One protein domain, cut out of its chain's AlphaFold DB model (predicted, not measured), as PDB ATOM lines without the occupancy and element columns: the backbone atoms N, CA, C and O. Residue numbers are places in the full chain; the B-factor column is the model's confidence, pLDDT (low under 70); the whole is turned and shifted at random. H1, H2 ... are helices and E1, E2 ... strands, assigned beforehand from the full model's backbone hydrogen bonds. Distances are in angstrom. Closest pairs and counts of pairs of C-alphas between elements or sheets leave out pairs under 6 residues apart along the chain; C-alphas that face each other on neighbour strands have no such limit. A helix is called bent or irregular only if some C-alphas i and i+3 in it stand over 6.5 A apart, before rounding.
ATOM      1  N   TYR A 838     135.946 134.963  63.309       78.94
ATOM      2  CA  TYR A 838     136.399 134.893  64.695       78.94
ATOM      3  C   TYR A 838     135.251 134.862  65.709       78.94
ATOM      4  O   TYR A 838     135.402 134.265  66.771       78.94
ATOM      5  N   GLY A 839     134.098 135.458  65.392       73.50
ATOM      6  CA  GLY A 839     132.924 135.412  66.257       73.50
ATOM      7  C   GLY A 839     132.308 134.028  66.300       73.50
ATOM      8  O   GLY A 839     132.075 133.480  67.378       73.50
ATOM      9  N   ALA A 840     132.090 133.445  65.120       80.06
ATOM     10  CA  ALA A 840     131.624 132.070  65.005       80.06
ATOM     11  C   ALA A 840     132.620 131.102  65.659       80.06
ATOM     12  O   ALA A 840     132.205 130.235  66.423       80.06
ATOM     13  N   PHE A 841     133.922 131.294  65.437       84.94
ATOM     14  CA  PHE A 841     134.974 130.471  66.026       84.94
ATOM     15  C   PHE A 841     134.980 130.528  67.558       84.94
ATOM     16  O   PHE A 841     134.897 129.479  68.181       84.94
ATOM     17  N   VAL A 842     135.011 131.714  68.182       85.00
ATOM     18  CA  VAL A 842     135.020 131.832  69.656       85.00
ATOM     19  C   VAL A 842     133.751 131.231  70.266       85.00
ATOM     20  O   VAL A 842     133.818 130.551  71.287       85.00
ATOM     21  N   ASN A 843     132.594 131.434  69.633       85.44
ATOM     22  CA  ASN A 843     131.346 130.817  70.080       85.44
ATOM     23  C   ASN A 843     131.381 129.291  69.958       85.44
ATOM     24  O   ASN A 843     130.946 128.601  70.870       85.44
ATOM     25  N   THR A 844     131.933 128.772  68.863       86.81
ATOM     26  CA  THR A 844     132.098 127.331  68.641       86.81
ATOM     27  C   THR A 844     133.099 126.735  69.626       86.81
ATOM     28  O   THR A 844     132.862 125.661  70.162       86.81
ATOM     29  N   LEU A 845     134.169 127.460  69.951       89.50
ATOM     30  CA  LEU A 845     135.146 127.058  70.957       89.50
ATOM     31  C   LEU A 845     134.492 126.907  72.337       89.50
ATOM     32  O   LEU A 845     134.725 125.913  73.017       89.50
ATOM     33  N   LYS A 846     133.612 127.837  72.725       90.56
ATOM     34  CA  LYS A 846     132.820 127.721  73.961       90.56
ATOM     35  C   LYS A 846     131.893 126.502  73.960       90.56
ATOM     36  O   LYS A 846     131.757 125.865  74.994       90.56
ATOM     37  N   MET A 847     131.309 126.143  72.810       90.44
ATOM     38  CA  MET A 847     130.501 124.919  72.684       90.44
ATOM     39  C   MET A 847     131.315 123.639  72.934       90.44
ATOM     40  O   MET A 847     130.732 122.632  73.308       90.44
ATOM     41  N   VAL A 848     132.641 123.665  72.761       91.81
ATOM     42  CA  VAL A 848     133.523 122.532  73.093       91.81
ATOM     43  C   VAL A 848     133.970 122.576  74.557       91.81
ATOM     44  O   VAL A 848     133.950 121.563  75.249       91.81
ATOM     45  N   VAL A 849     134.384 123.750  75.041       94.00
ATOM     46  CA  VAL A 849     135.060 123.896  76.340       94.00
ATOM     47  C   VAL A 849     134.087 123.927  77.518       94.00
ATOM     48  O   VAL A 849     134.341 123.271  78.526       94.00
ATOM     49  N   GLU A 850     132.986 124.678  77.422       93.06
ATOM     50  CA  GLU A 850     132.068 124.867  78.557       93.06
ATOM     51  C   GLU A 850     131.444 123.546  79.047       93.06
ATOM     52  O   GLU A 850     131.471 123.328  80.260       93.06
ATOM     53  N   PRO A 851     130.999 122.609  78.176       93.31
ATOM     54  CA  PRO A 851     130.491 121.312  78.632       93.31
ATOM     55  C   PRO A 851     131.519 120.500  79.431       93.31
ATOM     56  O   PRO A 851     131.173 119.852  80.415       93.31
ATOM     57  N   ILE A 852     132.801 120.566  79.058       94.69
ATOM     58  CA  ILE A 852     133.878 119.871  79.778       94.69
ATOM     59  C   ILE A 852     134.041 120.471  81.178       94.69
ATOM     60  O   ILE A 852     134.108 119.731  82.155       94.69
ATOM     61  N   LEU A 853     134.062 121.804  81.304       93.19
ATOM     62  CA  LEU A 853     134.190 122.467  82.609       93.19
ATOM     63  C   LEU A 853     132.968 122.228  83.504       93.19
ATOM     64  O   LEU A 853     133.112 122.037  84.714       93.19
ATOM     65  N   ASP A 854     131.774 122.188  82.917       91.31
ATOM     66  CA  ASP A 854     130.543 121.909  83.652       91.31
ATOM     67  C   ASP A 854     130.494 120.481  84.210       91.31
ATOM     68  O   ASP A 854     129.950 120.278  85.299       91.31
ATOM     69  N   ALA A 855     131.139 119.506  83.561       93.56
ATOM     70  CA  ALA A 855     131.285 118.159  84.117       93.56
ATOM     71  C   ALA A 855     132.038 118.167  85.465       93.56
ATOM     72  O   ALA A 855     131.655 117.450  86.392       93.56
ATOM     73  N   TYR A 856     133.047 119.032  85.636       92.44
ATOM     74  CA  TYR A 856     133.767 119.192  86.911       92.44
ATOM     75  C   TYR A 856     132.895 119.831  88.004       92.44
ATOM     76  O   TYR A 856     132.946 119.401  89.165       92.44
ATOM     77  N   ARG A 857     132.053 120.813  87.645       90.75
ATOM     78  CA  ARG A 857     131.060 121.406  88.560       90.75
ATOM     79  C   ARG A 857     130.069 120.344  89.038       90.75
ATOM     80  O   ARG A 857     129.904 120.159  90.244       90.75
ATOM     81  N   VAL A 858     129.478 119.594  88.106       91.81
ATOM     82  CA  VAL A 858     128.509 118.526  88.406       91.81
ATOM     83  C   VAL A 858     129.142 117.430  89.259       91.81
ATOM     84  O   VAL A 858     128.570 117.028  90.273       91.81
ATOM     85  N   ARG A 859     130.365 116.998  88.934       91.56
ATOM     86  CA  ARG A 859     131.129 116.049  89.757       91.56
ATOM     87  C   ARG A 859     131.296 116.551  91.193       91.56
ATOM     88  O   ARG A 859     131.111 115.776  92.130       91.56
ATOM     89  N   THR A 860     131.597 117.832  91.391       88.62
ATOM     90  CA  THR A 860     131.755 118.415  92.734       88.62
ATOM     91  C   THR A 860     130.443 118.432  93.518       88.62
ATOM     92  O   THR A 860     130.439 118.037  94.683       88.62
ATOM     93  N   GLN A 861     129.321 118.782  92.882       88.38
ATOM     94  CA  GLN A 861     127.993 118.741  93.514       88.38
ATOM     95  C   GLN A 861     127.595 117.317  93.929       88.38
ATOM     96  O   GLN A 861     127.132 117.089  95.048       88.38
ATOM     97  N   VAL A 862     127.825 116.340  93.047       89.75
ATOM     98  CA  VAL A 862     127.510 114.926  93.299       89.75
ATOM     99  C   VAL A 862     128.367 114.363  94.432       89.75
ATOM    100  O   VAL A 862     127.842 113.728  95.346       89.75
ATOM    101  N   LEU A 863     129.681 114.606  94.407       87.25
ATOM    102  CA  LEU A 863     130.576 114.139  95.466       87.25
ATOM    103  C   LEU A 863     130.282 114.821  96.802       87.25
ATOM    104  O   LEU A 863     130.302 114.136  97.822       87.25
ATOM    105  N   GLY A 864     129.957 116.117  96.804       84.88
ATOM    106  CA  GLY A 864     129.535 116.828  98.009       84.88
ATOM    107  C   GLY A 864     128.339 116.156  98.675       84.88
ATOM    108  O   GLY A 864     128.411 115.814  99.853       84.88
ATOM    109  N   HIS A 865     127.298 115.835  97.902       86.44
ATOM    110  CA  HIS A 865     126.130 115.132  98.433       86.44
ATOM    111  C   HIS A 865     126.448 113.716  98.946       86.44
ATOM    112  O   HIS A 865     125.932 113.285  99.979       86.44
ATOM    113  N   LEU A 866     127.285 112.958  98.230       85.12
ATOM    114  CA  LEU A 866     127.636 111.590  98.623       85.12
ATOM    115  C   LEU A 866     128.505 111.546  99.888       85.12
ATOM    116  O   LEU A 866     128.360 110.633 100.701       85.12
ATOM    117  N   LEU A 867     129.393 112.525 100.069       81.94
ATOM    118  CA  LEU A 867     130.317 112.579 101.200       81.94
ATOM    119  C   LEU A 867     129.679 113.082 102.503       81.94
ATOM    120  O   LEU A 867     130.213 112.803 103.573       81.94
ATOM    121  N   GLU A 868     128.535 113.767 102.440       78.12
ATOM    122  CA  GLU A 868     127.749 114.146 103.626       78.12
ATOM    123  C   GLU A 868     127.120 112.935 104.351       78.12
ATOM    124  O   GLU A 868     126.682 113.054 105.497       78.12
ATOM    125  N   LYS A 869     127.064 111.758 103.712       74.62
ATOM    126  CA  LYS A 869     126.455 110.542 104.279       74.62
ATOM    127  C   LYS A 869     127.441 109.760 105.158       74.62
ATOM    128  O   LYS A 869     128.628 109.683 104.861       74.62
ATOM    129  N   GLU A 870     126.931 109.072 106.187       63.06
ATOM    130  CA  GLU A 870     127.740 108.319 107.176       63.06
ATOM    131  C   GLU A 870     128.702 107.276 106.566       63.06
ATOM    132  O   GLU A 870     129.774 107.029 107.114       63.06
ATOM    133  N   ASN A 871     128.350 106.681 105.420       66.00
ATOM    134  CA  ASN A 871     129.174 105.676 104.732       66.00
ATOM    135  C   ASN A 871     130.170 106.276 103.714       66.00
ATOM    136  O   ASN A 871     130.941 105.532 103.094       66.00
ATOM    137  N   GLY A 872     130.164 107.602 103.530       74.44
ATOM    138  CA  GLY A 872     130.935 108.304 102.506       74.44
ATOM    139  C   GLY A 872     130.729 107.702 101.113       74.44
ATOM    140  O   GLY A 872     129.622 107.334 100.729       74.44
ATOM    141  N   LEU A 873     131.824 107.529 100.366       75.44
ATOM    142  CA  LEU A 873     131.780 106.944  99.022       75.44
ATOM    143  C   LEU A 873     131.634 105.411  99.017       75.44
ATOM    144  O   LEU A 873     131.536 104.819  97.949       75.44
ATOM    145  N   ARG A 874     131.670 104.699 100.152       75.38
ATOM    146  CA  ARG A 874     131.594 103.225 100.119       75.38
ATOM    147  C   ARG A 874     130.174 102.770  99.769       75.38
ATOM    148  O   ARG A 874     129.236 103.029 100.514       75.38
ATOM    149  N   GLY A 875     130.038 102.049  98.653       76.12
ATOM    150  CA  GLY A 875     128.742 101.585  98.143       76.12
ATOM    151  C   GLY A 875     127.877 102.699  97.544       76.12
ATOM    152  O   GLY A 875     126.660 102.541  97.474       76.12
ATOM    153  N   ALA A 876     128.479 103.830  97.159       86.00
ATOM    154  CA  ALA A 876     127.771 104.899  96.464       86.00
ATOM    155  C   ALA A 876     127.297 104.432  95.081       86.00
ATOM    156  O   ALA A 876     128.035 103.738  94.378       86.00
ATOM    157  N   SER A 877     126.082 104.821  94.692       88.06
ATOM    158  CA  SER A 877     125.479 104.452  93.409       88.06
ATOM    159  C   SER A 877     124.921 105.676  92.679       88.06
ATOM    160  O   SER A 877     124.125 106.436  93.239       88.06
ATOM    161  N   ILE A 878     125.347 105.861  91.427       90.62
ATOM    162  CA  ILE A 878     124.965 106.975  90.549       90.62
ATOM    163  C   ILE A 878     124.257 106.428  89.305       90.62
ATOM    164  O   ILE A 878     124.753 105.495  88.676       90.62
ATOM    165  N   LEU A 879     123.127 107.029  88.936       90.25
ATOM    166  CA  LEU A 879     122.429 106.780  87.677       90.25
ATOM    167  C   LEU A 879     122.385 108.056  86.837       90.25
ATOM    168  O   LEU A 879     121.904 109.089  87.300       90.25
ATOM    169  N   VAL A 880     122.863 107.957  85.601       90.94
ATOM    170  CA  VAL A 880     122.853 109.026  84.599       90.94
ATOM    171  C   VAL A 880     121.782 108.714  83.554       90.94
ATOM    172  O   VAL A 880     121.770 107.623  82.985       90.94
ATOM    173  N   LEU A 881     120.869 109.657  83.327       89.81
ATOM    174  CA  LEU A 881     119.716 109.512  82.438       89.81
ATOM    175  C   LEU A 881     119.831 110.421  81.210       89.81
ATOM    176  O   LEU A 881     120.088 111.616  81.354       89.81
ATOM    177  N   GLY A 882     119.546 109.869  80.032       85.81
ATOM    178  CA  GLY A 882     119.397 110.608  78.772       85.81
ATOM    179  C   GLY A 882     120.599 110.530  77.830       85.81
ATOM    180  O   GLY A 882     120.452 110.857  76.664       85.81
ATOM    181  N   ALA A 883     121.763 110.072  78.298       87.81
ATOM    182  CA  ALA A 883     122.927 109.818  77.447       87.81
ATOM    183  C   ALA A 883     123.907 108.833  78.104       87.81
ATOM    184  O   ALA A 883     123.917 108.664  79.329       87.81
ATOM    185  N   ALA A 884     124.746 108.191  77.286       85.94
ATOM    186  CA  ALA A 884     125.767 107.238  77.718       85.94
ATOM    187  C   ALA A 884     127.152 107.565  77.120       85.94
ATOM    188  O   ALA A 884     127.232 108.126  76.025       85.94
ATOM    189  N   PRO A 885     128.255 107.207  77.806       84.31
ATOM    190  CA  PRO A 885     129.600 107.445  77.298       84.31
ATOM    191  C   PRO A 885     129.886 106.579  76.067       84.31
ATOM    192  O   PRO A 885     129.309 105.500  75.894       84.31
ATOM    193  N   GLN A 886     130.813 107.023  75.224       78.94
ATOM    194  CA  GLN A 886     131.061 106.431  73.905       78.94
ATOM    195  C   GLN A 886     131.509 104.955  73.979       78.94
ATOM    196  O   GLN A 886     131.141 104.119  73.153       78.94
ATOM    197  N   GLU A 887     132.244 104.578  75.029       67.88
ATOM    198  CA  GLU A 887     132.605 103.177  75.289       67.88
ATOM    199  C   GLU A 887     131.398 102.284  75.625       67.88
ATOM    200  O   GLU A 887     131.437 101.070  75.401       67.88
ATOM    201  N   ALA A 888     130.340 102.855  76.207       58.06
ATOM    202  CA  ALA A 888     129.118 102.135  76.547       58.06
ATOM    203  C   ALA A 888     128.202 101.982  75.323       58.06
ATOM    204  O   ALA A 888     127.592 100.924  75.162       58.06
ATOM    205  N   THR A 889     128.166 102.981  74.434       59.25
ATOM    206  CA  THR A 889     127.403 102.923  73.177       59.25
ATOM    207  C   THR A 889     128.007 101.923  72.186       59.25
ATOM    208  O   THR A 889     127.264 101.174  71.558       59.25
ATOM    209  N   ALA A 890     129.339 101.784  72.135       54.59
ATOM    210  CA  ALA A 890     130.033 100.802  71.289       54.59
ATOM    211  C   ALA A 890     129.719  99.321  71.617       54.59
ATOM    212  O   ALA A 890     130.016  98.430  70.820       54.59
ATOM    213  N   ARG A 891     129.132  99.029  72.789       46.53
ATOM    214  CA  ARG A 891     128.746  97.668  73.220       46.53
ATOM    215  C   ARG A 891     127.339  97.261  72.772       46.53
ATOM    216  O   ARG A 891     126.986  96.088  72.903       46.53
ATOM    217  N   VAL A 892     126.550  98.198  72.249       44.06
ATOM    218  CA  VAL A 892     125.234  97.955  71.649       44.06
ATOM    219  C   VAL A 892     125.445  97.849  70.137       44.06
ATOM    220  O   VAL A 892     126.090  98.707  69.544       44.06
ATOM    221  N   ALA A 893     124.997  96.755  69.510       34.19
ATOM    222  CA  ALA A 893     125.229  96.527  68.082       34.19
ATOM    223  C   ALA A 893     124.724  97.728  67.253       34.19
ATOM    224  O   ALA A 893     123.610  98.190  67.506       34.19
ATOM    225  N   ILE A 910     128.127 120.277  67.181       80.69
ATOM    226  CA  ILE A 910     129.052 119.783  68.213       80.69
ATOM    227  C   ILE A 910     128.203 119.032  69.231       80.69
ATOM    228  O   ILE A 910     127.312 119.622  69.850       80.69
ATOM    229  N   ASN A 911     128.483 117.744  69.423       87.19
ATOM    230  CA  ASN A 911     127.771 116.929  70.398       87.19
ATOM    231  C   ASN A 911     128.238 117.270  71.826       87.19
ATOM    232  O   ASN A 911     129.058 116.578  72.429       87.19
ATOM    233  N   GLN A 912     127.710 118.378  72.356       90.88
ATOM    234  CA  GLN A 912     128.013 118.873  73.701       90.88
ATOM    235  C   GLN A 912     127.624 117.855  74.780       90.88
ATOM    236  O   GLN A 912     128.330 117.740  75.779       90.88
ATOM    237  N   THR A 913     126.536 117.100  74.563       90.94
ATOM    238  CA  THR A 913     126.101 116.023  75.464       90.94
ATOM    239  C   THR A 913     127.194 114.964  75.593       90.94
ATOM    240  O   THR A 913     127.564 114.600  76.706       90.94
ATOM    241  N   GLN A 914     127.760 114.509  74.472       90.06
ATOM    242  CA  GLN A 914     128.804 113.485  74.474       90.06
ATOM    243  C   GLN A 914     130.082 113.975  75.167       90.06
ATOM    244  O   GLN A 914     130.607 113.284  76.037       90.06
ATOM    245  N   LEU A 915     130.531 115.201  74.858       91.44
ATOM    246  CA  LEU A 915     131.691 115.820  75.517       91.44
ATOM    247  C   LEU A 915     131.518 115.884  77.040       91.44
ATOM    248  O   LEU A 915     132.449 115.558  77.783       91.44
ATOM    249  N   PHE A 916     130.329 116.279  77.500       94.31
ATOM    250  CA  PHE A 916     129.985 116.342  78.918       94.31
ATOM    251  C   PHE A 916     129.978 114.949  79.563       94.31
ATOM    252  O   PHE A 916     130.648 114.742  80.573       94.31
ATOM    253  N   VAL A 917     129.259 113.982  78.979       92.81
ATOM    254  CA  VAL A 917     129.076 112.643  79.567       92.81
ATOM    255  C   VAL A 917     130.370 111.839  79.588       92.81
ATOM    256  O   VAL A 917     130.650 111.205  80.605       92.81
ATOM    257  N   ASP A 918     131.180 111.891  78.529       91.25
ATOM    258  CA  ASP A 918     132.472 111.195  78.500       91.25
ATOM    259  C   ASP A 918     133.428 111.761  79.554       91.25
ATOM    260  O   ASP A 918     134.073 111.008  80.282       91.25
ATOM    261  N   THR A 919     133.477 113.091  79.687       93.31
ATOM    262  CA  THR A 919     134.292 113.745  80.722       93.31
ATOM    263  C   THR A 919     133.796 113.363  82.118       93.31
ATOM    264  O   THR A 919     134.586 113.057  83.007       93.31
ATOM    265  N   LEU A 920     132.479 113.344  82.326       92.56
ATOM    266  CA  LEU A 920     131.883 113.001  83.612       92.56
ATOM    267  C   LEU A 920     132.132 111.532  84.002       92.56
ATOM    268  O   LEU A 920     132.447 111.255  85.161       92.56
ATOM    269  N   ASP A 921     132.018 110.600  83.051       90.56
ATOM    270  CA  ASP A 921     132.351 109.182  83.238       90.56
ATOM    271  C   ASP A 921     133.816 109.010  83.653       90.56
ATOM    272  O   ASP A 921     134.102 108.364  84.662       90.56
ATOM    273  N   GLU A 922     134.740 109.665  82.947       88.88
ATOM    274  CA  GLU A 922     136.167 109.641  83.267       88.88
ATOM    275  C   GLU A 922     136.441 110.137  84.698       88.88
ATOM    276  O   GLU A 922     137.121 109.467  85.481       88.88
ATOM    277  N   LEU A 923     135.827 111.259  85.090       90.00
ATOM    278  CA  LEU A 923     135.965 111.829  86.432       90.00
ATOM    279  C   LEU A 923     135.476 110.886  87.536       90.00
ATOM    280  O   LEU A 923     136.102 110.796  88.598       90.00
ATOM    281  N   PHE A 924     134.368 110.174  87.315       88.50
ATOM    282  CA  PHE A 924     133.859 109.208  88.287       88.50
ATOM    283  C   PHE A 924     134.689 107.919  88.310       88.50
ATOM    284  O   PHE A 924     134.991 107.413  89.396       88.50
ATOM    285  N   ARG A 925     135.145 107.415  87.158       85.31
ATOM    286  CA  ARG A 925     136.065 106.265  87.095       85.31
ATOM    287  C   ARG A 925     137.376 106.554  87.819       85.31
ATOM    288  O   ARG A 925     137.816 105.730  88.620       85.31
ATOM    289  N   ASN A 926     137.920 107.763  87.668       83.12
ATOM    290  CA  ASN A 926     139.109 108.227  88.393       83.12
ATOM    291  C   ASN A 926     138.926 108.233  89.921       83.12
ATOM    292  O   ASN A 926     139.907 108.168  90.665       83.12
ATOM    293  N   ARG A 927     137.677 108.251  90.407       81.69
ATOM    294  CA  ARG A 927     137.325 108.138  91.832       81.69
ATOM    295  C   ARG A 927     136.900 106.733  92.269       81.69
ATOM    296  O   ARG A 927     136.648 106.539  93.454       81.69
ATOM    297  N   GLY A 928     136.922 105.753  91.365       79.19
ATOM    298  CA  GLY A 928     136.680 104.339  91.658       79.19
ATOM    299  C   GLY A 928     135.262 103.844  91.360       79.19
ATOM    300  O   GLY A 928     134.964 102.687  91.666       79.19
ATOM    301  N   PHE A 929     134.405 104.671  90.752       84.31
ATOM    302  CA  PHE A 929     133.076 104.247  90.305       84.31
ATOM    303  C   PHE A 929     133.178 103.301  89.107       84.31
ATOM    304  O   PHE A 929     134.001 103.489  88.211       84.31
ATOM    305  N   ARG A 930     132.335 102.264  89.093       80.94
ATOM    306  CA  ARG A 930     132.354 101.217  88.066       80.94
ATOM    307  C   ARG A 930     130.979 100.926  87.493       80.94
ATOM    308  O   ARG A 930     129.982 100.887  88.212       80.94
ATOM    309  N   THR A 931     130.956 100.593  86.211       75.69
ATOM    310  CA  THR A 931     129.747 100.131  85.532       75.69
ATOM    311  C   THR A 931     129.489  98.654  85.834       75.69
ATOM    312  O   THR A 931     130.298  97.796  85.489       75.69
ATOM    313  N   GLY A 932     128.355  98.342  86.472       62.97
ATOM    314  CA  GLY A 932     127.859  96.965  86.646       62.97
ATOM    315  C   GLY A 932     128.431  96.141  87.815       62.97
ATOM    316  O   GLY A 932     128.099  94.961  87.918       62.97
ATOM    317  N   ASP A 933     129.246  96.719  88.707       59.81
ATOM    318  CA  ASP A 933     129.761  96.037  89.911       59.81
ATOM    319  C   ASP A 933     129.014  96.489  91.180       59.81
ATOM    320  O   ASP A 933     129.262  97.565  91.718       59.81
ATOM    321  N   SER A 934     128.108  95.641  91.680       56.94
ATOM    322  CA  SER A 934     127.270  95.918  92.861       56.94
ATOM    323  C   SER A 934     128.028  95.824  94.202       56.94
ATOM    324  O   SER A 934     127.481  96.180  95.246       56.94
ATOM    325  N   ARG A 935     129.283  95.336  94.220       56.78
ATOM    326  CA  ARG A 935     130.083  95.205  95.458       56.78
ATOM    327  C   ARG A 935     130.958  96.429  95.759       56.78
ATOM    328  O   ARG A 935     131.487  96.516  96.869       56.78
ATOM    329  N   SER A 936     131.109  97.356  94.812       65.00
ATOM    330  CA  SER A 936     131.898  98.595  94.923       65.00
ATOM    331  C   SER A 936     131.046  99.840  94.632       65.00
ATOM    332  O   SER A 936     129.829  99.750  94.515       65.00
ATOM    333  N   GLN A 937     131.673 101.017  94.541       82.62
ATOM    334  CA  GLN A 937     131.029 102.218  93.995       82.62
ATOM    335  C   GLN A 937     130.526 101.941  92.573       82.62
ATOM    336  O   GLN A 937     131.298 101.461  91.740       82.62
ATOM    337  N   GLN A 938     129.257 102.239  92.301       86.81
ATOM    338  CA  GLN A 938     128.591 101.911  91.042       86.81
ATOM    339  C   GLN A 938     128.150 103.174  90.296       86.81
ATOM    340  O   GLN A 938     127.572 104.084  90.888       86.81
ATOM    341  N   ILE A 939     128.362 103.198  88.983       87.88
ATOM    342  CA  ILE A 939     127.752 104.162  88.062       87.88
ATOM    343  C   ILE A 939     127.001 103.406  86.962       87.88
ATOM    344  O   ILE A 939     127.444 102.348  86.514       87.88
ATOM    345  N   ALA A 940     125.830 103.891  86.564       88.06
ATOM    346  CA  ALA A 940     125.033 103.316  85.488       88.06
ATOM    347  C   ALA A 940     124.506 104.414  84.566       88.06
ATOM    348  O   ALA A 940     124.225 105.524  85.011       88.06
ATOM    349  N   TYR A 941     124.338 104.066  83.293       88.81
ATOM    350  CA  TYR A 941     123.835 104.952  82.250       88.81
ATOM    351  C   TYR A 941     122.564 104.352  81.664       88.81
ATOM    352  O   TYR A 941     122.515 103.147  81.406       88.81
ATOM    353  N   TYR A 942     121.544 105.180  81.469       87.38
ATOM    354  CA  TYR A 942     120.325 104.799  80.770       87.38
ATOM    355  C   TYR A 942     119.979 105.859  79.730       87.38
ATOM    356  O   TYR A 942     119.592 106.980  80.064       87.38
ATOM    357  N   ASP A 943     120.119 105.474  78.470       87.06
ATOM    358  CA  ASP A 943     119.796 106.284  77.306       87.06
ATOM    359  C   ASP A 943     118.731 105.541  76.477       87.06
ATOM    360  O   ASP A 943     119.046 104.508  75.877       87.06
ATOM    361  N   PRO A 944     117.469 106.016  76.458       84.25
ATOM    362  CA  PRO A 944     116.387 105.389  75.699       84.25
ATOM    363  C   PRO A 944     116.652 105.315  74.189       84.25
ATOM    364  O   PRO A 944     116.098 104.439  73.519       84.25
ATOM    365  N   SER A 945     117.493 106.204  73.646       81.81
ATOM    366  CA  SER A 945     117.797 106.264  72.214       81.81
ATOM    367  C   SER A 945     118.600 105.053  71.725       81.81
ATOM    368  O   SER A 945     118.480 104.665  70.563       81.81
ATOM    369  N   LEU A 946     119.341 104.397  72.625       81.56
ATOM    370  CA  LEU A 946     120.128 103.196  72.330       81.56
ATOM    371  C   LEU A 946     119.277 101.923  72.231       81.56
ATOM    372  O   LEU A 946     119.787 100.883  71.814       81.56
ATOM    373  N   TYR A 947     117.996 101.989  72.607       81.38
ATOM    374  CA  TYR A 947     117.097 100.838  72.645       81.38
ATOM    375  C   TYR A 947     115.911 101.009  71.680       81.38
ATOM    376  O   TYR A 947     115.292 102.083  71.616       81.38
ATOM    377  N   PRO A 948     115.521  99.942  70.955       80.56
ATOM    378  CA  PRO A 948     114.268  99.920  70.207       80.56
ATOM    379  C   PRO A 948     113.076 100.226  71.130       80.56
ATOM    380  O   PRO A 948     113.099  99.794  72.281       80.56
ATOM    381  N   PRO A 949     111.994 100.875  70.648       79.25
ATOM    382  CA  PRO A 949     110.843 101.250  71.481       79.25
ATOM    383  C   PRO A 949     110.221 100.107  72.301       79.25
ATOM    384  O   PRO A 949     109.642 100.354  73.352       79.25
ATOM    385  N   GLU A 950     110.338  98.862  71.831       77.88
ATOM    386  CA  GLU A 950     109.817  97.664  72.505       77.88
ATOM    387  C   GLU A 950     110.688  97.187  73.685       77.88
ATOM    388  O   GLU A 950     110.198  96.465  74.551       77.88
ATOM    389  N   GLU A 951     111.963  97.588  73.728       76.81
ATOM    390  CA  GLU A 951     112.945  97.212  74.760       76.81
ATOM    391  C   GLU A 951     113.183  98.327  75.792       76.81
ATOM    392  O   GLU A 951     113.898  98.125  76.776       76.81
ATOM    393  N   ARG A 952     112.574  99.502  75.593       82.38
ATOM    394  CA  ARG A 952     112.653 100.626  76.532       82.38
ATOM    395  C   ARG A 952     111.925 100.294  77.832       82.38
ATOM    396  O   ARG A 952     110.874  99.650  77.832       82.38
ATOM    397  N   ALA A 953     112.476 100.747  78.955       78.25
ATOM    398  CA  ALA A 953     111.890 100.504  80.266       78.25
ATOM    399  C   ALA A 953     110.513 101.177  80.389       78.25
ATOM    400  O   ALA A 953     110.354 102.361  80.098       78.25
ATOM    401  N   THR A 954     109.519 100.429  80.871       79.25
ATOM    402  CA  THR A 954     108.210 100.996  81.240       79.25
ATOM    403  C   THR A 954     108.339 101.961  82.428       79.25
ATOM    404  O   THR A 954     109.276 101.819  83.219       79.25
ATOM    405  N   PRO A 955     107.402 102.910  82.630       76.00
ATOM    406  CA  PRO A 955     107.451 103.843  83.761       76.00
ATOM    407  C   PRO A 955     107.564 103.155  85.131       76.00
ATOM    408  O   PRO A 955     108.254 103.646  86.023       76.00
ATOM    409  N   GLU A 956     106.924 101.996  85.306       75.00
ATOM    410  CA  GLU A 956     107.013 101.193  86.528       75.00
ATOM    411  C   GLU A 956     108.390 100.537  86.700       75.00
ATOM    412  O   GLU A 956     108.941 100.561  87.801       75.00
ATOM    413  N   GLN A 957     108.974  99.998  85.624       79.06
ATOM    414  CA  GLN A 957     110.328  99.428  85.644       79.06
ATOM    415  C   GLN A 957     111.385 100.505  85.887       79.06
ATOM    416  O   GLN A 957     112.317 100.287  86.656       79.06
ATOM    417  N   LEU A 958     111.224 101.676  85.267       79.50
ATOM    418  CA  LEU A 958     112.112 102.811  85.467       79.50
ATOM    419  C   LEU A 958     112.058 103.270  86.925       79.50
ATOM    420  O   LEU A 958     113.102 103.482  87.521       79.50
ATOM    421  N   LYS A 959     110.873 103.318  87.544       78.88
ATOM    422  CA  LYS A 959     110.732 103.632  88.971       78.88
ATOM    423  C   LYS A 959     111.492 102.651  89.875       78.88
ATOM    424  O   LYS A 959     112.255 103.092  90.729       78.88
ATOM    425  N   GLU A 960     111.307 101.340  89.694       78.31
ATOM    426  CA  GLU A 960     112.050 100.322  90.463       78.31
ATOM    427  C   GLU A 960     113.564 100.421  90.240       78.31
ATOM    428  O   GLU A 960     114.352 100.103  91.131       78.31
ATOM    429  N   TYR A 961     113.972 100.866  89.053       80.44
ATOM    430  CA  TYR A 961     115.366 101.092  88.707       80.44
ATOM    431  C   TYR A 961     115.928 102.351  89.382       80.44
ATOM    432  O   TYR A 961     117.004 102.286  89.968       80.44
ATOM    433  N   LEU A 962     115.185 103.465  89.398       83.31
ATOM    434  CA  LEU A 962     115.569 104.715  90.069       83.31
ATOM    435  C   LEU A 962     115.795 104.528  91.576       83.31
ATOM    436  O   LEU A 962     116.737 105.090  92.128       83.31
ATOM    437  N   GLU A 963     114.958 103.724  92.241       82.25
ATOM    438  CA  GLU A 963     115.041 103.475  93.691       82.25
ATOM    439  C   GLU A 963     116.332 102.734  94.112       82.25
ATOM    440  O   GLU A 963     116.696 102.751  95.289       82.25
ATOM    441  N   GLN A 964     117.057 102.111  93.171       83.19
ATOM    442  CA  GLN A 964     118.320 101.402  93.438       83.19
ATOM    443  C   GLN A 964     119.529 102.344  93.551       83.19
ATOM    444  O   GLN A 964     120.578 101.952  94.078       83.19
ATOM    445  N   PHE A 965     119.400 103.580  93.068       86.88
ATOM    446  CA  PHE A 965     120.499 104.534  92.995       86.88
ATOM    447  C   PHE A 965     120.350 105.652  94.023       86.88
ATOM    448  O   PHE A 965     119.269 106.189  94.259       86.88
ATOM    449  N   GLN A 966     121.463 106.016  94.660       87.56
ATOM    450  CA  GLN A 966     121.484 107.087  95.658       87.56
ATOM    451  C   GLN A 966     121.405 108.473  95.020       87.56
ATOM    452  O   GLN A 966     120.866 109.394  95.632       87.56
ATOM    453  N   VAL A 967     121.977 108.608  93.825       90.00
ATOM    454  CA  VAL A 967     122.013 109.829  93.026       90.00
ATOM    455  C   VAL A 967     121.444 109.508  91.656       90.00
ATOM    456  O   VAL A 967     121.923 108.591  90.990       90.00
ATOM    457  N   VAL A 968     120.451 110.282  91.230       90.94
ATOM    458  CA  VAL A 968     119.910 110.237  89.872       90.94
ATOM    459  C   VAL A 968     120.138 111.600  89.240       90.94
ATOM    460  O   VAL A 968     119.705 112.615  89.789       90.94
ATOM    461  N   MET A 969     120.814 111.625  88.094       92.56
ATOM    462  CA  MET A 969     121.041 112.849  87.334       92.56
ATOM    463  C   MET A 969     120.504 112.739  85.914       92.56
ATOM    464  O   MET A 969     120.628 111.695  85.275       92.56
ATOM    465  N   MET A 970     119.932 113.832  85.421       91.12
ATOM    466  CA  MET A 970     119.448 113.946  84.048       91.12
ATOM    467  C   MET A 970     120.383 114.836  83.240       91.12
ATOM    468  O   MET A 970     120.655 115.964  83.649       91.12
ATOM    469  N   VAL A 971     120.870 114.322  82.109       90.44
ATOM    470  CA  VAL A 971     121.862 114.999  81.255       90.44
ATOM    471  C   VAL A 971     121.325 115.355  79.872       90.44
ATOM    472  O   VAL A 971     121.856 116.261  79.237       90.44
ATOM    473  N   ASP A 972     120.258 114.704  79.410       87.56
ATOM    474  CA  ASP A 972     119.588 115.062  78.160       87.56
ATOM    475  C   ASP A 972     118.073 114.847  78.248       87.56
ATOM    476  O   ASP A 972     117.586 114.122  79.120       87.56
ATOM    477  N   ASP A 973     117.346 115.510  77.355       84.00
ATOM    478  CA  ASP A 973     115.907 115.371  77.182       84.00
ATOM    479  C   ASP A 973     115.581 114.165  76.302       84.00
ATOM    480  O   ASP A 973     116.075 114.051  75.183       84.00
ATOM    481  N   ASP A 974     114.669 113.315  76.767       83.62
ATOM    482  CA  ASP A 974     114.078 112.252  75.959       83.62
ATOM    483  C   ASP A 974     112.560 112.210  76.210       83.62
ATOM    484  O   ASP A 974     112.131 112.393  77.354       83.62
ATOM    485  N   PRO A 975     111.717 111.991  75.181       80.38
ATOM    486  CA  PRO A 975     110.269 111.868  75.354       80.38
ATOM    487  C   PRO A 975     109.834 110.810  76.381       80.38
ATOM    488  O   PRO A 975     108.772 110.962  76.986       80.38
ATOM    489  N   ASP A 976     110.643 109.767  76.588       78.44
ATOM    490  CA  ASP A 976     110.389 108.685  77.541       78.44
ATOM    491  C   ASP A 976     110.865 109.028  78.971       78.44
ATOM    492  O   ASP A 976     110.587 108.287  79.918       78.44
ATOM    493  N   LEU A 977     111.545 110.168  79.159       83.00
ATOM    494  CA  LEU A 977     112.090 110.638  80.435       83.00
ATOM    495  C   LEU A 977     111.448 111.973  80.869       83.00
ATOM    496  O   LEU A 977     111.962 113.050  80.581       83.00
ATOM    497  N   ASP A 978     110.343 111.926  81.628       82.69
ATOM    498  CA  ASP A 978     109.699 113.136  82.180       82.69
ATOM    499  C   ASP A 978     110.357 113.593  83.506       82.69
ATOM    500  O   ASP A 978     110.125 112.974  84.559       82.69
ATOM    501  N   PRO A 979     111.101 114.719  83.533       82.38
ATOM    502  CA  PRO A 979     111.792 115.189  84.737       82.38
ATOM    503  C   PRO A 979     110.837 115.502  85.898       82.38
ATOM    504  O   PRO A 979     111.200 115.339  87.066       82.38
ATOM    505  N   GLY A 980     109.601 115.931  85.620       81.00
ATOM    506  CA  GLY A 980     108.621 116.293  86.647       81.00
ATOM    507  C   GLY A 980     108.081 115.092  87.431       81.00
ATOM    508  O   GLY A 980     107.612 115.251  88.567       81.00
ATOM    509  N   ILE A 981     108.149 113.899  86.835       79.31
ATOM    510  CA  ILE A 981     107.765 112.628  87.459       79.31
ATOM    511  C   ILE A 981     108.988 111.974  88.104       79.31
ATOM    512  O   ILE A 981     108.919 111.598  89.277       79.31
ATOM    513  N   LEU A 982     110.102 111.890  87.374       81.56
ATOM    514  CA  LEU A 982     111.318 111.193  87.811       81.56
ATOM    515  C   LEU A 982     111.961 111.863  89.037       81.56
ATOM    516  O   LEU A 982     112.332 111.176  89.989       81.56
ATOM    517  N   SER A 983     111.980 113.200  89.094       82.44
ATOM    518  CA  SER A 983     112.524 113.953  90.242       82.44
ATOM    519  C   SER A 983     111.800 113.691  91.567       82.44
ATOM    520  O   SER A 983     112.402 113.821  92.629       82.44
ATOM    521  N   LYS A 984     110.519 113.297  91.534       83.12
ATOM    522  CA  LYS A 984     109.741 112.949  92.740       83.12
ATOM    523  C   LYS A 984     109.982 111.519  93.219       83.12
ATOM    524  O   LYS A 984     109.555 111.180  94.321       83.12
ATOM    525  N   GLN A 985     110.567 110.681  92.369       81.56
ATOM    526  CA  GLN A 985     110.806 109.261  92.624       81.56
ATOM    527  C   GLN A 985     112.264 108.984  93.009       81.56
ATOM    528  O   GLN A 985     112.527 108.017  93.717       81.56
ATOM    529  N   ALA A 986     113.199 109.837  92.585       81.75
ATOM    530  CA  ALA A 986     114.605 109.749  92.957       81.75
ATOM    531  C   ALA A 986     114.856 110.145  94.425       81.75
ATOM    532  O   ALA A 986     114.231 111.064  94.954       81.75
ATOM    533  N   GLY A 987     115.823 109.482  95.073       76.06
ATOM    534  CA  GLY A 987     116.253 109.823  96.436       76.06
ATOM    535  C   GLY A 987     116.984 111.170  96.521       76.06
ATOM    536  O   GLY A 987     116.719 111.965  97.421       76.06
ATOM    537  N   TRP A 988     117.870 111.442  95.562       88.88
ATOM    538  CA  TRP A 988     118.462 112.758  95.321       88.88
ATOM    539  C   TRP A 988     118.527 112.992  93.813       88.88
ATOM    540  O   TRP A 988     119.055 112.156  93.077       88.88
ATOM    541  N   TRP A 989     117.938 114.102  93.370       89.62
ATOM    542  CA  TRP A 989     117.795 114.461  91.962       89.62
ATOM    543  C   TRP A 989     118.705 115.635  91.618       89.62
ATOM    544  O   TRP A 989     118.655 116.666  92.293       89.62
ATOM    545  N   LEU A 990     119.468 115.496  90.534       90.38
ATOM    546  CA  LEU A 990     120.251 116.575  89.947       90.38
ATOM    547  C   LEU A 990     119.851 116.783  88.483       90.38
ATOM    548  O   LEU A 990     119.933 115.872  87.662       90.38
ATOM    549  N   ASP A 991     119.438 118.001  88.154       88.62
ATOM    550  CA  ASP A 991     119.242 118.414  86.768       88.62
ATOM    551  C   ASP A 991     120.557 118.986  86.240       88.62
ATOM    552  O   ASP A 991     120.970 120.064  86.660       88.62
ATOM    553  N   ALA A 992     121.229 118.235  85.369       88.94
ATOM    554  CA  ALA A 992     122.539 118.580  84.835       88.94
ATOM    555  C   ALA A 992     122.465 119.025  83.367       88.94
ATOM    556  O   ALA A 992     123.481 119.035  82.697       88.94
ATOM    557  N   ARG A 993     121.293 119.388  82.827       88.38
ATOM    558  CA  ARG A 993     121.140 119.784  81.407       88.38
ATOM    559  C   ARG A 993     121.683 121.183  81.080       88.38
ATOM    560  O   ARG A 993     121.715 121.580  79.916       88.38
ATOM    561  N   ASP A 994     122.097 121.947  82.089       85.00
ATOM    562  CA  ASP A 994     122.567 123.331  81.958       85.00
ATOM    563  C   ASP A 994     124.005 123.462  81.416       85.00
ATOM    564  O   ASP A 994     124.472 124.584  81.228       85.00
ATOM    565  N   TYR A 995     124.689 122.355  81.087       86.50
ATOM    566  CA  TYR A 995     126.032 122.382  80.477       86.50
ATOM    567  C   TYR A 995     126.067 122.919  79.039       86.50
ATOM    568  O   TYR A 995     127.138 123.230  78.515       86.50
ATOM    569  N   ARG A 996     124.917 122.988  78.356       85.44
ATOM    570  CA  ARG A 996     124.843 123.376  76.941       85.44
ATOM    571  C   ARG A 996     125.086 124.871  76.768       85.44
ATOM    572  O   ARG A 996     124.273 125.693  77.192       85.44
ATOM    573  N   TYR A 997     126.146 125.225  76.047       82.19
ATOM    574  CA  TYR A 997     126.383 126.598  75.619       82.19
ATOM    575  C   TYR A 997     125.718 126.859  74.259       82.19
ATOM    576  O   TYR A 997     126.080 126.275  73.239       82.19
ATOM    577  N   LEU A 998     124.748 127.771  74.236       81.38
ATOM    578  CA  LEU A 998     124.002 128.223  73.064       81.38
ATOM    579  C   LEU A 998     124.249 129.727  72.831       81.38
ATOM    580  O   LEU A 998     123.668 130.558  73.531       81.38
ATOM    581  N   PRO A 999     125.046 130.120  71.815       66.81
ATOM    582  CA  PRO A 999     125.521 131.499  71.624       66.81
ATOM    583  C   PRO A 999     124.452 132.602  71.490       66.81
ATOM    584  O   PRO A 999     124.782 133.784  71.574       66.81
ATOM    585  N   LEU A1000     123.194 132.237  71.214       65.19
ATOM    586  CA  LEU A1000     122.080 133.160  70.948       65.19
ATOM    587  C   LEU A1000     120.848 132.915  71.838       65.19
ATOM    588  O   LEU A1000     119.846 133.610  71.675       65.19
ATOM    589  N   ALA A1001     120.893 131.937  72.747       65.75
ATOM    590  CA  ALA A1001     119.768 131.635  73.628       65.75
ATOM    591  C   ALA A1001     119.818 132.512  74.890       65.75
ATOM    592  O   ALA A1001     120.853 132.602  75.552       65.75
ATOM    593  N   GLU A1002     118.695 133.143  75.249       48.28
ATOM    594  CA  GLU A1002     118.567 133.849  76.528       48.28
ATOM    595  C   GLU A1002     118.772 132.855  77.686       48.28
ATOM    596  O   GLU A1002     118.020 131.894  77.819       48.28
ATOM    597  N   GLY A1003     119.803 133.076  78.512       55.22
ATOM    598  CA  GLY A1003     120.120 132.247  79.685       55.22
ATOM    599  C   GLY A1003     121.321 131.306  79.532       55.22
ATOM    600  O   GLY A1003     121.821 130.824  80.543       55.22
ATOM    601  N   SER A1004     121.841 131.094  78.317       65.38
ATOM    602  CA  SER A1004     123.099 130.361  78.125       65.38
ATOM    603  C   SER A1004     124.288 131.256  78.473       65.38
ATOM    604  O   SER A1004     124.632 132.157  77.708       65.38
ATOM    605  N   ILE A1005     124.925 130.986  79.608       70.50
ATOM    606  CA  ILE A1005     126.054 131.759  80.134       70.50
ATOM    607  C   ILE A1005     127.239 130.845  80.440       70.50
ATOM    608  O   ILE A1005     127.049 129.705  80.869       70.50
ATOM    609  N   SER A1006     128.456 131.349  80.223       77.38
ATOM    610  CA  SER A1006     129.687 130.609  80.534       77.38
ATOM    611  C   SER A1006     129.870 130.416  82.041       77.38
ATOM    612  O   SER A1006     129.307 131.163  82.849       77.38
ATOM    613  N   ALA A1007     130.728 129.478  82.446       74.31
ATOM    614  CA  ALA A1007     131.077 129.279  83.854       74.31
ATOM    615  C   ALA A1007     131.592 130.576  84.521       74.31
ATOM    616  O   ALA A1007     131.258 130.884  85.667       74.31
ATOM    617  N   ALA A1008     132.356 131.392  83.784       77.56
ATOM    618  CA  ALA A1008     132.827 132.692  84.264       77.56
ATOM    619  C   ALA A1008     131.678 133.695  84.490       77.56
ATOM    620  O   ALA A1008     131.677 134.426  85.482       77.56
ATOM    621  N   GLU A1009     130.691 133.726  83.594       79.00
ATOM    622  CA  GLU A1009     129.511 134.587  83.712       79.00
ATOM    623  C   GLU A1009     128.602 134.147  84.872       79.00
ATOM    624  O   GLU A1009     128.120 135.008  85.611       79.00
ATOM    625  N   ARG A1010     128.436 132.835  85.104       77.00
ATOM    626  CA  ARG A1010     127.724 132.290  86.282       77.00
ATOM    627  C   ARG A1010     128.379 132.721  87.587       77.00
ATOM    628  O   ARG A1010     127.699 133.212  88.488       77.00
ATOM    629  N   LYS A1011     129.711 132.643  87.655       78.81
ATOM    630  CA  LYS A1011     130.479 133.103  88.818       78.81
ATOM    631  C   LYS A1011     130.267 134.595  89.096       78.81
ATOM    632  O   LYS A1011     130.069 134.992  90.242       78.81
ATOM    633  N   ILE A1012     130.242 135.435  88.054       80.62
ATOM    634  CA  ILE A1012     129.935 136.875  88.183       80.62
ATOM    635  C   ILE A1012     128.500 137.101  88.690       80.62
ATOM    636  O   ILE A1012     128.255 138.052  89.432       80.62
ATOM    637  N   GLN A1013     127.558 136.226  88.326       80.62
ATOM    638  CA  GLN A1013     126.171 136.255  88.805       80.62
ATOM    639  C   GLN A1013     125.985 135.673  90.222       80.62
ATOM    640  O   GLN A1013     124.875 135.728  90.750       80.62
ATOM    641  N   GLY A1014     127.055 135.196  90.867       76.25
ATOM    642  CA  GLY A1014     127.052 134.746  92.261       76.25
ATOM    643  C   GLY A1014     126.965 133.232  92.463       76.25
ATOM    644  O   GLY A1014     126.749 132.808  93.596       76.25
ATOM    645  N   ASP A1015     127.136 132.426  91.412       77.50
ATOM    646  CA  ASP A1015     127.260 130.970  91.540       77.50
ATOM    647  C   ASP A1015     128.604 130.604  92.197       77.50
ATOM    648  O   ASP A1015     129.673 130.784  91.604       77.50
ATOM    649  N   SER A1016     128.556 130.124  93.444       74.12
ATOM    650  CA  SER A1016     129.738 129.706  94.206       74.12
ATOM    651  C   SER A1016     130.307 128.359  93.767       74.12
ATOM    652  O   SER A1016     131.456 128.066  94.094       74.12
ATOM    653  N   ASP A1017     129.530 127.554  93.038       74.38
ATOM    654  CA  ASP A1017     129.925 126.206  92.621       74.38
ATOM    655  C   ASP A1017     130.747 126.230  91.322       74.38
ATOM    656  O   ASP A1017     131.414 125.253  90.976       74.38
ATOM    657  N   ALA A1018     130.764 127.366  90.615       81.12
ATOM    658  CA  ALA A1018     131.591 127.615  89.435       81.12
ATOM    659  C   ALA A1018     133.074 127.855  89.808       81.12
ATOM    660  O   ALA A1018     133.649 128.914  89.541       81.12
ATOM    661  N   THR A1019     133.706 126.860  90.437       87.56
ATOM    662  CA  THR A1019     135.102 126.919  90.910       87.56
ATOM    663  C   THR A1019     136.143 126.751  89.802       87.56
ATOM    664  O   THR A1019     137.337 126.926  90.038       87.56
TER     665      THR A1019
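Overview. This is residues 838 to 893 and 910 to 1019 of the 1252 residues of the protein "MMPL family protein" of Lignipirellula cremea (UniProt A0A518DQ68). A small sheet of four parallel strands has one face covered by two helices, the long H1 and the shorter H3, with H1 running on well past the sheet at its first residues. The short helices H4 and H5 graze the sheet, while H6 comes after a long link and lies away from it. The printed part has 166 residues with six named helices and four named strands, in the order H1 E1 H2 H3 E2 H4 E3 H5 E4 H6. The sheet's order is E2 E1 E3 E4, and the class is mixed, helices and strands. The whole is compact, with a radius of gyration of the C-alphas of 16.3 A and spans of 48 by 40 by 30 A.

Along the chain. H1, residues 838 to 867, begins with C-alpha 838 at (136.399, 134.893, 64.695) and is 43.2 A long, with a kink of 29 degrees near residue 850. It is neither bent nor irregular, but only just: C-alphas 848 and 851 are 6.4 A apart. E1 is residues 877 to 881, 13.4 A, and H2 residues 886 to 889. H3 is residues 912 to 925, 20.1 A; E2 is residues 938 to 942, 13.5 A. H4 is residues 955 to 962, 10.3 A, E3 residues 967 to 970, 10.2 A, H5 residues 979 to 982 and E4 residues 989 to 991. H6, residues 1007 to 1012, ends with C-alpha 1012 at (129.935, 136.875, 88.183).

Arrangement. In the sheet, N 878 and O 938 of E1 and E2 are 2.9 A apart, N 879 and O 967 of E1 and E3 2.8 A, and N 970 and O 990 of E3 and E4 3.0 A, each within hydrogen-bond range. H1, along the strands over E3 at a height over the sheet of 10.0 A, and H3, along them over E2 and E1 at 10.8 A, are on the same face: two layers, helices on one face of a sheet. They touch, with C-alphas 851 and 916 closest at 5.0 A, and run the same way at a shallow tilt of 34.8 degrees, only just short of steep. H1 and H6 only just touch, with 3 pairs of C-alphas within 8 A, the closest Glu 850 and Ala 1007 at 7.0 A. H2 and H3 are close but not clearly touching, C-alphas 886 and 918 being 6.8 A apart. E3, H5, E4 form a strand-helix-strand unit, two parallel neighbour strands with a helix between, and E2, H4, E3 a split one, with E1 between its strands; both crossovers are right-handed. Every O i to N i+4 pair is within hydrogen-bond range in H3, H4 and H6, and 23 of 26 in H1; H2 and H5 are too short for such a pair.

Size, cuts and confidence. The C-alphas farthest apart, those of Tyr 838 and Glu 870, are 50.9 A apart. Residues 894 to 909 are not printed, and C-alphas 893 and 910 are 23.6 A apart across the cut. The links H3 to E2, E2 to H4 and E4 to H6 are long. Mean pLDDT of the printed part is 81.3; residues 870 to 871, 887 to 893, 932 to 936 and 999 to 1004 are under 70.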